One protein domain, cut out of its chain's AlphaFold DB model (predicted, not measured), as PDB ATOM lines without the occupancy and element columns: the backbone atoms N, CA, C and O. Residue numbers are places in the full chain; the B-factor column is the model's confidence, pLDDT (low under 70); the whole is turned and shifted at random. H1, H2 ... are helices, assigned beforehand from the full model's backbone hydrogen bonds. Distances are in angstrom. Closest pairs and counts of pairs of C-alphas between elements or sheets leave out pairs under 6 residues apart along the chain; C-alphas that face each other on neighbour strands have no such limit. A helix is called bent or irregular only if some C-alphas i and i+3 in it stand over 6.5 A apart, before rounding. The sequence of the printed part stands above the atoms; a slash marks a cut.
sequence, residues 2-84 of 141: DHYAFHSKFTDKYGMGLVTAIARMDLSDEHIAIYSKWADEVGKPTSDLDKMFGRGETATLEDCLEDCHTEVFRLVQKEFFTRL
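This is residues 2 to 84 of the 141 residues of an uncharacterized protein of Butyricicoccus sp. AM05-1 (UniProt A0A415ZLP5). A long helix, H5, lies side by side with H3, which runs the opposite way, and H1 crosses this pair on one side, its first part on H3 and its last part on H5. H2 packs on the later part of H5, while the short H4 sits in a loop at the other end of the longest axis, away from the other helices. The printed part has 83 residues with five named helices, in the order H1, H2, H3, H4, H5, and no named strand; the class is all helix. The whole is compact, with a radius of gyration of the C-alphas of 13.6 A, yet elongated, with spans of 41 by 26 by 19 A.

H5 is the longest helix, residues 61 to 82, 31.3 A from first to last C-alpha; it begins at C-alpha 61 (202.354, 175.517, 228.893) and ends at C-alpha 82 (186.622, 185.479, 254.094). H3 is residues 28 to 41, 20.1 A long. H1 is residues 3 to 14, 16.5 A long, beginning at C-alpha 3 (193.910, 183.334, 225.457). H2 is residues 17 to 25, 12.3 A long. H4 is residues 48 to 52. No helix is bent or irregular.

H5 is the hub and touches H1, H2 and H3. H3 and H5 touch at a shallow tilt of 23 degrees, opposite ways; their closest C-alphas are those of Trp 38 and Cys 64, 5.4 A apart, and H5 takes part with residues 64 to 72 alone. H1 touches H5 with residues 9 to 14 alone, about perpendicular at 74 degrees; the closest C-alphas are those of Phe 10 and Leu 65, 6.1 A apart. H1 touches H3 with residues 3 to 7 alone, about perpendicular at 79 degrees; the closest C-alphas are those of His 3 and Ala 39, 6.0 A apart. H2 touches H5 at its residues 72 to 80 alone, the same way, at a tilt of 37 degrees, only just steep; the closest C-alphas are those of Ile 22 and Val 76, 6.5 A apart. The packing is mostly crossed, with 1 of these 4 pairs at a shallow tilt. H2 and H3 are close but not clearly touching, and H1 and H2 meet only through their link. H4 is apart from H1, H2, H3 and H5. Every O i to N i+4 pair is within hydrogen-bond range in H2, H3, H4 and H5; in H1, 7 of 8 are.

The two C-alphas farthest apart are those of Glu 57 and Leu 84, 42.2 A. The printed part has no cut. The links from H1 to H2 and from H2 to H3 are tight, those from H3 to H4 and from H4 to H5 are short, and no link is long. The mean pLDDT of the printed part is 92.5, and no printed residue is under 70.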
ATOM      1  N   ASP A   2     197.410 182.222 222.426       87.69
ATOM      2  CA  ASP A   2     196.006 182.642 222.309       87.69
ATOM      3  C   ASP A   2     195.265 182.372 223.633       87.69
ATOM      4  O   ASP A   2     195.332 181.266 224.178       87.69
ATOM      5  N   HIS A   3     194.593 183.395 224.162       86.94
ATOM      6  CA  HIS A   3     193.910 183.334 225.457       86.94
ATOM      7  C   HIS A   3     192.676 182.435 225.419       86.94
ATOM      8  O   HIS A   3     192.263 181.959 226.461       86.94
ATOM      9  N   TYR A   4     192.077 182.146 224.269       86.19
ATOM     10  CA  TYR A   4     190.993 181.164 224.215       86.19
ATOM     11  C   TYR A   4     191.548 179.731 224.233       86.19
ATOM     12  O   TYR A   4     191.054 178.866 224.960       86.19
ATOM     13  N   ALA A   5     192.638 179.487 223.505       90.19
ATOM     14  CA  ALA A   5     193.308 178.193 223.457       90.19
ATOM     15  C   ALA A   5     193.841 177.747 224.827       90.19
ATOM     16  O   ALA A   5     193.680 176.583 225.192       90.19
ATOM     17  N   PHE A   6     194.436 178.654 225.606       92.69
ATOM     18  CA  PHE A   6     194.897 178.325 226.960       92.69
ATOM     19  C   PHE A   6     193.713 177.956 227.888       92.69
ATOM     20  O   PHE A   6     193.872 177.122 228.773       92.69
ATOM     21  N   HIS A   7     192.497 178.454 227.622       89.00
ATOM     22  CA  HIS A   7     191.342 178.309 228.514       89.00
ATOM     23  C   HIS A   7     190.748 176.943 228.291       89.00
ATOM     24  O   HIS A   7     190.530 176.203 229.242       89.00
ATOM     25  N   SER A   8     190.606 176.582 227.015       91.31
ATOM     26  CA  SER A   8     190.300 175.219 226.612       91.31
ATOM     27  C   SER A   8     191.294 174.227 227.216       91.31
ATOM     28  O   SER A   8     190.874 173.206 227.733       91.31
ATOM     29  N   LYS A   9     192.604 174.515 227.209       94.12
ATOM     30  CA  LYS A   9     193.599 173.603 227.802       94.12
ATOM     31  C   LYS A   9     193.499 173.502 229.319       94.12
ATOM     32  O   LYS A   9     193.668 172.415 229.864       94.12
ATOM     33  N   PHE A  10     193.201 174.609 229.985       93.31
ATOM     34  CA  PHE A  10     192.959 174.629 231.419       93.31
ATOM     35  C   PHE A  10     191.751 173.771 231.799       93.31
ATOM     36  O   PHE A  10     191.861 172.907 232.668       93.31
ATOM     37  N   THR A  11     190.619 173.965 231.122       91.31
ATOM     38  CA  THR A  11     189.388 173.220 231.406       91.31
ATOM     39  C   THR A  11     189.470 171.764 230.957       91.31
ATOM     40  O   THR A  11     188.915 170.902 231.631       91.31
ATOM     41  N   ASP A  12     190.222 171.454 229.897       93.25
ATOM     42  CA  ASP A  12     190.527 170.072 229.503       93.25
ATOM     43  C   ASP A  12     191.309 169.334 230.607       93.25
ATOM     44  O   ASP A  12     191.064 168.151 230.848       93.25
ATOM     45  N   LYS A  13     192.259 170.012 231.275       92.94
ATOM     46  CA  LYS A  13     193.128 169.408 232.301       92.94
ATOM     47  C   LYS A  13     192.456 169.317 233.673       92.94
ATOM     48  O   LYS A  13     192.517 168.266 234.304       92.94
ATOM     49  N   TYR A  14     191.843 170.404 234.142       90.75
ATOM     50  CA  TYR A  14     191.317 170.522 235.512       90.75
ATOM     51  C   TYR A  14     189.786 170.476 235.593       90.75
ATOM     52  O   TYR A  14     189.209 170.524 236.677       90.75
ATOM     53  N   GLY A  15     189.104 170.381 234.455       89.81
ATOM     54  CA  GLY A  15     187.650 170.405 234.396       89.81
ATOM     55  C   GLY A  15     187.059 171.797 234.630       89.81
ATOM     56  O   GLY A  15     187.715 172.832 234.510       89.81
ATOM     57  N   MET A  16     185.764 171.810 234.952       90.06
ATOM     58  CA  MET A  16     184.959 173.033 235.081       90.06
ATOM     59  C   MET A  16     184.656 173.424 236.532       90.06
ATOM     60  O   MET A  16     183.956 174.415 236.753       90.06
ATOM     61  N   GLY A  17     185.156 172.669 237.516       91.00
ATOM     62  CA  GLY A  17     184.842 172.870 238.933       91.00
ATOM     63  C   GLY A  17     185.185 174.282 239.398       91.00
ATOM     64  O   GLY A  17     184.295 175.038 239.799       91.00
ATOM     65  N   LEU A  18     186.458 174.674 239.257       90.81
ATOM     66  CA  LEU A  18     186.928 176.002 239.663       90.81
ATOM     67  C   LEU A  18     186.229 177.114 238.881       90.81
ATOM     68  O   LEU A  18     185.811 178.100 239.476       90.81
ATOM     69  N   VAL A  19     186.012 176.938 237.575       90.50
ATOM     70  CA  VAL A  19     185.290 177.920 236.743       90.50
ATOM     71  C   VAL A  19     183.854 178.117 237.242       90.50
ATOM     72  O   VAL A  19     183.357 179.240 237.315       90.50
ATOM     73  N   THR A  20     183.194 177.034 237.652       92.06
ATOM     74  CA  THR A  20     181.845 177.083 238.224       92.06
ATOM     75  C   THR A  20     181.842 177.759 239.595       92.06
ATOM     76  O   THR A  20     180.942 178.550 239.881       92.06
ATOM     77  N   ALA A  21     182.840 177.487 240.443       93.25
ATOM     78  CA  ALA A  21     182.992 178.149 241.738       93.25
ATOM     79  C   ALA A  21     183.227 179.660 241.577       93.25
ATOM     80  O   ALA A  21     182.543 180.453 242.223       93.25
ATOM     81  N   ILE A  22     184.104 180.058 240.649       94.25
ATOM     82  CA  ILE A  22     184.353 181.457 240.276       94.25
ATOM     83  C   ILE A  22     183.051 182.162 239.880       94.25
ATOM     84  O   ILE A  22     182.751 183.232 240.408       94.25
ATOM     85  N   ALA A  23     182.244 181.548 239.010       92.88
ATOM     86  CA  ALA A  23     180.970 182.125 238.581       92.88
ATOM     87  C   ALA A  23     179.964 182.260 239.739       92.88
ATOM     88  O   ALA A  23     179.282 183.273 239.852       92.88
ATOM     89  N   ARG A  24     179.882 181.264 240.633       92.31
ATOM     90  CA  ARG A  24     178.992 181.300 241.813       92.31
ATOM     91  C   ARG A  24     179.411 182.345 242.847       92.31
ATOM     92  O   ARG A  24     178.561 182.829 243.591       92.31
ATOM     93  N   MET A  25     180.704 182.647 242.926       94.75
ATOM     94  CA  MET A  25     181.272 183.593 243.888       94.75
ATOM     95  C   MET A  25     181.408 185.017 243.338       94.75
ATOM     96  O   MET A  25     181.737 185.910 244.116       94.75
ATOM     97  N   ASP A  26     181.087 185.232 242.059       94.94
ATOM     98  CA  ASP A  26     181.217 186.515 241.356       94.94
ATOM     99  C   ASP A  26     182.674 187.010 241.270       94.94
ATOM    100  O   ASP A  26     182.984 188.150 241.588       94.94
ATOM    101  N   LEU A  27     183.586 186.112 240.876       95.38
ATOM    102  CA  LEU A  27     185.041 186.347 240.811       95.38
ATOM    103  C   LEU A  27     185.583 186.387 239.371       95.38
ATOM    104  O   LEU A  27     186.735 186.027 239.105       95.38
ATOM    105  N   SER A  28     184.720 186.695 238.400       93.19
ATOM    106  CA  SER A  28     185.049 186.532 236.978       93.19
ATOM    107  C   SER A  28     186.181 187.459 236.535       93.19
ATOM    108  O   SER A  28     187.049 187.029 235.777       93.19
ATOM    109  N   ASP A  29     186.210 188.692 237.034       94.00
ATOM    110  CA  ASP A  29     187.215 189.686 236.649       94.00
ATOM    111  C   ASP A  29     188.602 189.314 237.193       94.00
ATOM    112  O   ASP A  29     189.592 189.333 236.455       94.00
ATOM    113  N   GLU A  30     188.686 188.889 238.456       95.50
ATOM    114  CA  GLU A  30     189.921 188.394 239.066       95.50
ATOM    115  C   GLU A  30     190.415 187.125 238.374       95.50
ATOM    116  O   GLU A  30     191.613 186.987 238.105       95.50
ATOM    117  N   HIS A  31     189.497 186.214 238.045       92.25
ATOM    118  CA  HIS A  31     189.827 185.011 237.294       92.25
ATOM    119  C   HIS A  31     190.399 185.359 235.916       92.25
ATOM    120  O   HIS A  31     191.454 184.837 235.569       92.25
ATOM    121  N   ILE A  32     189.774 186.273 235.163       92.62
ATOM    122  CA  ILE A  32     190.271 186.722 233.853       92.62
ATOM    123  C   ILE A  32     191.663 187.350 233.977       92.62
ATOM    124  O   ILE A  32     192.516 187.111 233.118       92.62
ATOM    125  N   ALA A  33     191.930 188.117 235.037       94.50
ATOM    126  CA  ALA A  33     193.237 188.730 235.254       94.50
ATOM    127  C   ALA A  33     194.338 187.686 235.522       94.50
ATOM    128  O   ALA A  33     195.391 187.731 234.881       94.50
ATOM    129  N   ILE A  34     194.088 186.726 236.426       94.50
ATOM    130  CA  ILE A  34     195.011 185.609 236.716       94.50
ATOM    131  C   ILE A  34     195.278 184.816 235.440       94.50
ATOM    132  O   ILE A  34     196.418 184.545 235.068       94.50
ATOM    133  N   TYR A  35     194.198 184.484 234.755       92.00
ATOM    134  CA  TYR A  35     194.211 183.703 233.543       92.00
ATOM    135  C   TYR A  35     195.039 184.369 232.430       92.00
ATOM    136  O   TYR A  35     195.940 183.752 231.861       92.00
ATOM    137  N   SER A  36     194.782 185.651 232.161       93.81
ATOM    138  CA  SER A  36     195.483 186.416 231.121       93.81
ATOM    139  C   SER A  36     196.978 186.511 231.412       93.81
ATOM    140  O   SER A  36     197.797 186.292 230.521       93.81
ATOM    141  N   LYS A  37     197.337 186.757 232.680       95.12
ATOM    142  CA  LYS A  37     198.728 186.776 233.145       95.12
ATOM    143  C   LYS A  37     199.446 185.477 232.772       95.12
ATOM    144  O   LYS A  37     200.492 185.532 232.134       95.12
ATOM    145  N   TRP A  38     198.898 184.316 233.129       95.44
ATOM    146  CA  TRP A  38     199.579 183.039 232.890       95.44
ATOM    147  C   TRP A  38     199.583 182.613 231.420       95.44
ATOM    148  O   TRP A  38     200.575 182.053 230.957       95.44
ATOM    149  N   ALA A  39     198.543 182.948 230.652       94.50
ATOM    150  CA  ALA A  39     198.531 182.736 229.203       94.50
ATOM    151  C   ALA A  39     199.618 183.551 228.468       94.50
ATOM    152  O   ALA A  39     200.138 183.118 227.427       94.50
ATOM    153  N   ASP A  40     199.974 184.718 229.010       94.75
ATOM    154  CA  ASP A  40     201.044 185.573 228.498       94.75
ATOM    155  C   ASP A  40     202.443 185.109 228.923       94.75
ATOM    156  O   ASP A  40     203.405 185.411 228.218       94.75
ATOM    157  N   GLU A  41     202.583 184.375 230.030       94.00
ATOM    158  CA  GLU A  41     203.876 183.847 230.497       94.00
ATOM    159  C   GLU A  41     204.372 182.634 229.698       94.00
ATOM    160  O   GLU A  41     205.575 182.371 229.666       94.00
ATOM    161  N   VAL A  42     203.487 181.928 228.989       93.75
ATOM    162  CA  VAL A  42     203.864 180.745 228.200       93.75
ATOM    163  C   VAL A  42     204.973 181.080 227.197       93.75
ATOM    164  O   VAL A  42     204.791 181.880 226.276       93.75
ATOM    165  N   GLY A  43     206.115 180.406 227.342       91.38
ATOM    166  CA  GLY A  43     207.297 180.558 226.494       91.38
ATOM    167  C   GLY A  43     208.250 181.686 226.902       91.38
ATOM    168  O   GLY A  43     209.293 181.836 226.263       91.38
ATOM    169  N   LYS A  44     207.943 182.462 227.950       92.88
ATOM    170  CA  LYS A  44     208.874 183.460 228.494       92.88
ATOM    171  C   LYS A  44     209.994 182.796 229.305       92.88
ATOM    172  O   LYS A  44     209.802 181.690 229.811       92.88
ATOM    173  N   PRO A  45     211.169 183.439 229.427       92.75
ATOM    174  CA  PRO A  45     212.251 182.930 230.262       92.75
ATOM    175  C   PRO A  45     211.822 182.783 231.724       92.75
ATOM    176  O   PRO A  45     211.205 183.691 232.279       92.75
ATOM    177  N   THR A  46     212.180 181.665 232.349       90.00
ATOM    178  CA  THR A  46     211.964 181.449 233.786       90.00
ATOM    179  C   THR A  46     213.008 182.184 234.625       90.00
ATOM    180  O   THR A  46     214.105 182.506 234.149       90.00
ATOM    181  N   SER A  47     212.683 182.456 235.892       89.62
ATOM    182  CA  SER A  47     213.641 183.056 236.822       89.62
ATOM    183  C   SER A  47     214.721 182.052 237.237       89.62
ATOM    184  O   SER A  47     214.529 180.839 237.163       89.62
ATOM    185  N   ASP A  48     215.859 182.537 237.738       89.38
ATOM    186  CA  ASP A  48     216.910 181.652 238.264       89.38
ATOM    187  C   ASP A  48     216.401 180.772 239.415       89.38
ATOM    188  O   ASP A  48     216.827 179.627 239.559       89.38
ATOM    189  N   LEU A  49     215.454 181.285 240.207       88.50
ATOM    190  CA  LEU A  49     214.823 180.527 241.280       88.50
ATOM    191  C   LEU A  49     213.993 179.364 240.720       88.50
ATOM    192  O   LEU A  49     214.136 178.239 241.190       88.50
ATOM    193  N   ASP A  50     213.184 179.606 239.689       86.75
ATOM    194  CA  ASP A  50     212.392 178.565 239.023       86.75
ATOM    195  C   ASP A  50     213.290 177.449 238.470       86.75
ATOM    196  O   ASP A  50     212.998 176.263 238.641       86.75
ATOM    197  N   LYS A  51     214.433 177.823 237.882       87.75
ATOM    198  CA  LYS A  51     215.434 176.872 237.377       87.75
ATOM    199  C   LYS A  51     216.044 176.030 238.493       87.75
ATOM    200  O   LYS A  51     216.228 174.826 238.326       87.75
ATOM    201  N   MET A  52     216.316 176.628 239.656       88.75
ATOM    202  CA  MET A  52     216.788 175.892 240.837       88.75
ATOM    203  C   MET A  52     215.758 174.878 241.353       88.75
ATOM    204  O   MET A  52     216.150 173.855 241.912       88.75
ATOM    205  N   PHE A  53     214.465 175.123 241.132       84.31
ATOM    206  CA  PHE A  53     213.381 174.185 241.441       84.31
ATOM    207  C   PHE A  53     213.048 173.221 240.292       84.31
ATOM    208  O   PHE A  53     212.068 172.485 240.370       84.31
ATOM    209  N   GLY A  54     213.889 173.165 239.256       82.94
ATOM    210  CA  GLY A  54     213.786 172.184 238.178       82.94
ATOM    211  C   GLY A  54     212.903 172.604 237.004       82.94
ATOM    212  O   GLY A  54     212.694 171.787 236.107       82.94
ATOM    213  N   ARG A  55     212.418 173.852 236.961       86.38
ATOM    214  CA  ARG A  55     211.774 174.383 235.752       86.38
ATOM    215  C   ARG A  55     212.815 174.623 234.658       86.38
ATOM    216  O   ARG A  55     213.975 174.927 234.932       86.38
ATOM    217  N   GLY A  56     212.399 174.453 233.405       87.06
ATOM    218  CA  GLY A  56     213.261 174.671 232.243       87.06
ATOM    219  C   GLY A  56     213.648 176.139 232.055       87.06
ATOM    220  O   GLY A  56     213.209 177.009 232.797       87.06
ATOM    221  N   GLU A  57     214.441 176.430 231.022       89.56
ATOM    222  CA  GLU A  57     214.851 177.800 230.661       89.56
ATOM    223  C   GLU A  57     213.672 178.722 230.308       89.56
ATOM    224  O   GLU A  57     213.772 179.942 230.442       89.56
ATOM    225  N   THR A  58     212.557 178.147 229.856       93.44
ATOM    226  CA  THR A  58     211.328 178.861 229.507       93.44
ATOM    227  C   THR A  58     210.122 178.221 230.180       93.44
ATOM    228  O   THR A  58     210.078 177.002 230.354       93.44
ATOM    229  N   ALA A  59     209.145 179.045 230.559       91.88
ATOM    230  CA  ALA A  59     207.913 178.590 231.184       91.88
ATOM    231  C   ALA A  59     207.113 177.771 230.169       91.88
ATOM    232  O   ALA A  59     206.754 178.265 229.091       91.88
ATOM    233  N   THR A  60     206.878 176.498 230.475       93.50
ATOM    234  CA  THR A  60     206.104 175.634 229.587       93.50
ATOM    235  C   THR A  60     204.612 175.923 229.732       93.50
ATOM    236  O   THR A  60     204.168 176.524 230.708       93.50
ATOM    237  N   LEU A  61     203.812 175.476 228.759       93.94
ATOM    238  CA  LEU A  61     202.354 175.517 228.893       93.94
ATOM    239  C   LEU A  61     201.902 174.823 230.185       93.94
ATOM    240  O   LEU A  61     201.019 175.327 230.868       93.94
ATOM    241  N   GLU A  62     202.521 173.692 230.513       93.94
ATOM    242  CA  GLU A  62     202.154 172.888 231.673       93.94
ATOM    243  C   GLU A  62     202.418 173.628 232.986       93.94
ATOM    244  O   GLU A  62     201.519 173.713 233.823       93.94
ATOM    245  N   ASP A  63     203.595 174.254 233.110       93.12
ATOM    246  CA  ASP A  63     203.950 175.077 234.273       93.12
ATOM    247  C   ASP A  63     202.939 176.215 234.470       93.12
ATOM    248  O   ASP A  63     202.412 176.416 235.562       93.12
ATOM    249  N   CYS A  64     202.616 176.939 233.393       94.88
ATOM    250  CA  CYS A  64     201.678 178.057 233.458       94.88
ATOM    251  C   CYS A  64     200.249 177.603 233.791       94.88
ATOM    252  O   CYS A  64     199.529 178.322 234.484       94.88
ATOM    253  N   LEU A  65     199.816 176.431 233.314       95.69
ATOM    254  CA  LEU A  65     198.510 175.865 233.661       95.69
ATOM    255  C   LEU A  65     198.438 175.476 235.145       95.69
ATOM    256  O   LEU A  65     197.405 175.691 235.776       95.69
ATOM    257  N   GLU A  66     199.506 174.912 235.710       94.56
ATOM    258  CA  GLU A  66     199.615 174.577 237.141       94.56
ATOM    259  C   GLU A  66     199.644 175.813 238.040       94.56
ATOM    260  O   GLU A  66     198.930 175.869 239.048       94.56
ATOM    261  N   ASP A  67     200.402 176.835 237.650       94.88
ATOM    262  CA  ASP A  67     200.449 178.097 238.384       94.88
ATOM    263  C   ASP A  67     199.101 178.825 238.333       94.88
ATOM    264  O   ASP A  67     198.606 179.301 239.359       94.88
ATOM    265  N   CYS A  68     198.461 178.844 237.158       95.75
ATOM    266  CA  CYS A  68     197.114 179.375 236.996       95.75
ATOM    267  C   CYS A  68     196.115 178.628 237.886       95.75
ATOM    268  O   CYS A  68     195.336 179.267 238.591       95.75
ATOM    269  N   HIS A  69     196.149 177.291 237.901       95.31
ATOM    270  CA  HIS A  69     195.255 176.481 238.741       95.31
ATOM    271  C   HIS A  69     195.445 176.812 240.214       95.31
ATOM    272  O   HIS A  69     194.478 177.123 240.903       95.31
ATOM    273  N   THR A  70     196.696 176.867 240.667       95.25
ATOM    274  CA  THR A  70     197.039 177.193 242.053       95.25
ATOM    275  C   THR A  70     196.541 178.582 242.457       95.25
ATOM    276  O   THR A  70     196.010 178.756 243.558       95.25
ATOM    277  N   GLU A  71     196.711 179.594 241.602       96.75
ATOM    278  CA  GLU A  71     196.240 180.953 241.889       96.75
ATOM    279  C   GLU A  71     194.705 181.038 241.906       96.75
ATOM    280  O   GLU A  71     194.148 181.626 242.837       96.75
ATOM    281  N   VAL A  72     194.014 180.395 240.958       94.88
ATOM    282  CA  VAL A  72     192.540 180.347 240.918       94.88
ATOM    283  C   VAL A  72     191.973 179.573 242.109       94.88
ATOM    284  O   VAL A  72     191.039 180.041 242.760       94.88
ATOM    285  N   PHE A  73     192.566 178.433 242.459       95.06
ATOM    286  CA  PHE A  73     192.208 177.659 243.646       95.06
ATOM    287  C   PHE A  73     192.309 178.514 244.913       95.06
ATOM    288  O   PHE A  73     191.381 178.560 245.724       95.06
ATOM    289  N   ARG A  74     193.425 179.237 245.085       94.88
ATOM    290  CA  ARG A  74     193.636 180.117 246.245       94.88
ATOM    291  C   ARG A  74     192.639 181.269 246.277       94.88
ATOM    292  O   ARG A  74     192.224 181.652 247.369       94.88
ATOM    293  N   LEU A  75     192.261 181.806 245.118       95.69
ATOM    294  CA  LEU A  75     191.239 182.842 245.007       95.69
ATOM    295  C   LEU A  75     189.873 182.323 245.490       95.69
ATOM    296  O   LEU A  75     189.290 182.926 246.388       95.69
ATOM    297  N   VAL A  76     189.418 181.174 244.974       95.25
ATOM    298  CA  VAL A  76     188.162 180.519 245.398       95.25
ATOM    299  C   VAL A  76     188.182 180.211 246.895       95.25
ATOM    300  O   VAL A  76     187.236 180.529 247.616       95.25
ATOM    301  N   GLN A  77     189.278 179.623 247.384       94.69
ATOM    302  CA  GLN A  77     189.426 179.274 248.793       94.69
ATOM    303  C   GLN A  77     189.356 180.518 249.687       94.69
ATOM    304  O   GLN A  77     188.638 180.516 250.688       94.69
ATOM    305  N   LYS A  78     190.091 181.576 249.327       95.06
ATOM    306  CA  LYS A  78     190.085 182.840 250.062       95.06
ATOM    307  C   LYS A  78     188.670 183.401 250.127       95.06
ATOM    308  O   LYS A  78     188.190 183.629 251.230       95.06
ATOM    309  N   GLU A  79     188.011 183.556 248.981       95.94
ATOM    310  CA  GLU A  79     186.690 184.181 248.911       95.94
ATOM    311  C   GLU A  79     185.654 183.438 249.753       95.94
ATOM    312  O   GLU A  79     184.895 184.053 250.508       95.94
ATOM    313  N   PHE A  80     185.662 182.104 249.684       94.81
ATOM    314  CA  PHE A  80     184.775 181.274 250.484       94.81
ATOM    315  C   PHE A  80     184.945 181.529 251.987       94.81
ATOM    316  O   PHE A  80     183.964 181.780 252.688       94.81
ATOM    317  N   PHE A  81     186.181 181.488 252.497       95.44
ATOM    318  CA  PHE A  81     186.417 181.629 253.933       95.44
ATOM    319  C   PHE A  81     186.265 183.067 254.428       95.44
ATOM    320  O   PHE A  81     185.745 183.266 255.526       95.44
ATOM    321  N   THR A  82     186.678 184.075 253.654       94.31
ATOM    322  CA  THR A  82     186.622 185.479 254.094       94.31
ATOM    323  C   THR A  82     185.199 186.028 254.160       94.31
ATOM    324  O   THR A  82     184.943 186.938 254.942       94.31
ATOM    325  N   ARG A  83     184.252 185.461 253.399       93.00
ATOM    326  CA  ARG A  83     182.830 185.845 253.473       93.00
ATOM    327  C   ARG A  83     182.106 185.322 254.715       93.00
ATOM    328  O   ARG A  83     181.020 185.804 255.038       93.00
ATOM    329  N   LEU A  84     182.661 184.327 255.404       93.88
ATOM    330  CA  LEU A  84     182.012 183.708 256.556       93.88
ATOM    331  C   LEU A  84     182.391 184.438 257.840       93.88
ATOM    332  O   LEU A  84     183.555 184.460 258.233       93.88
TER     333      LEU A  84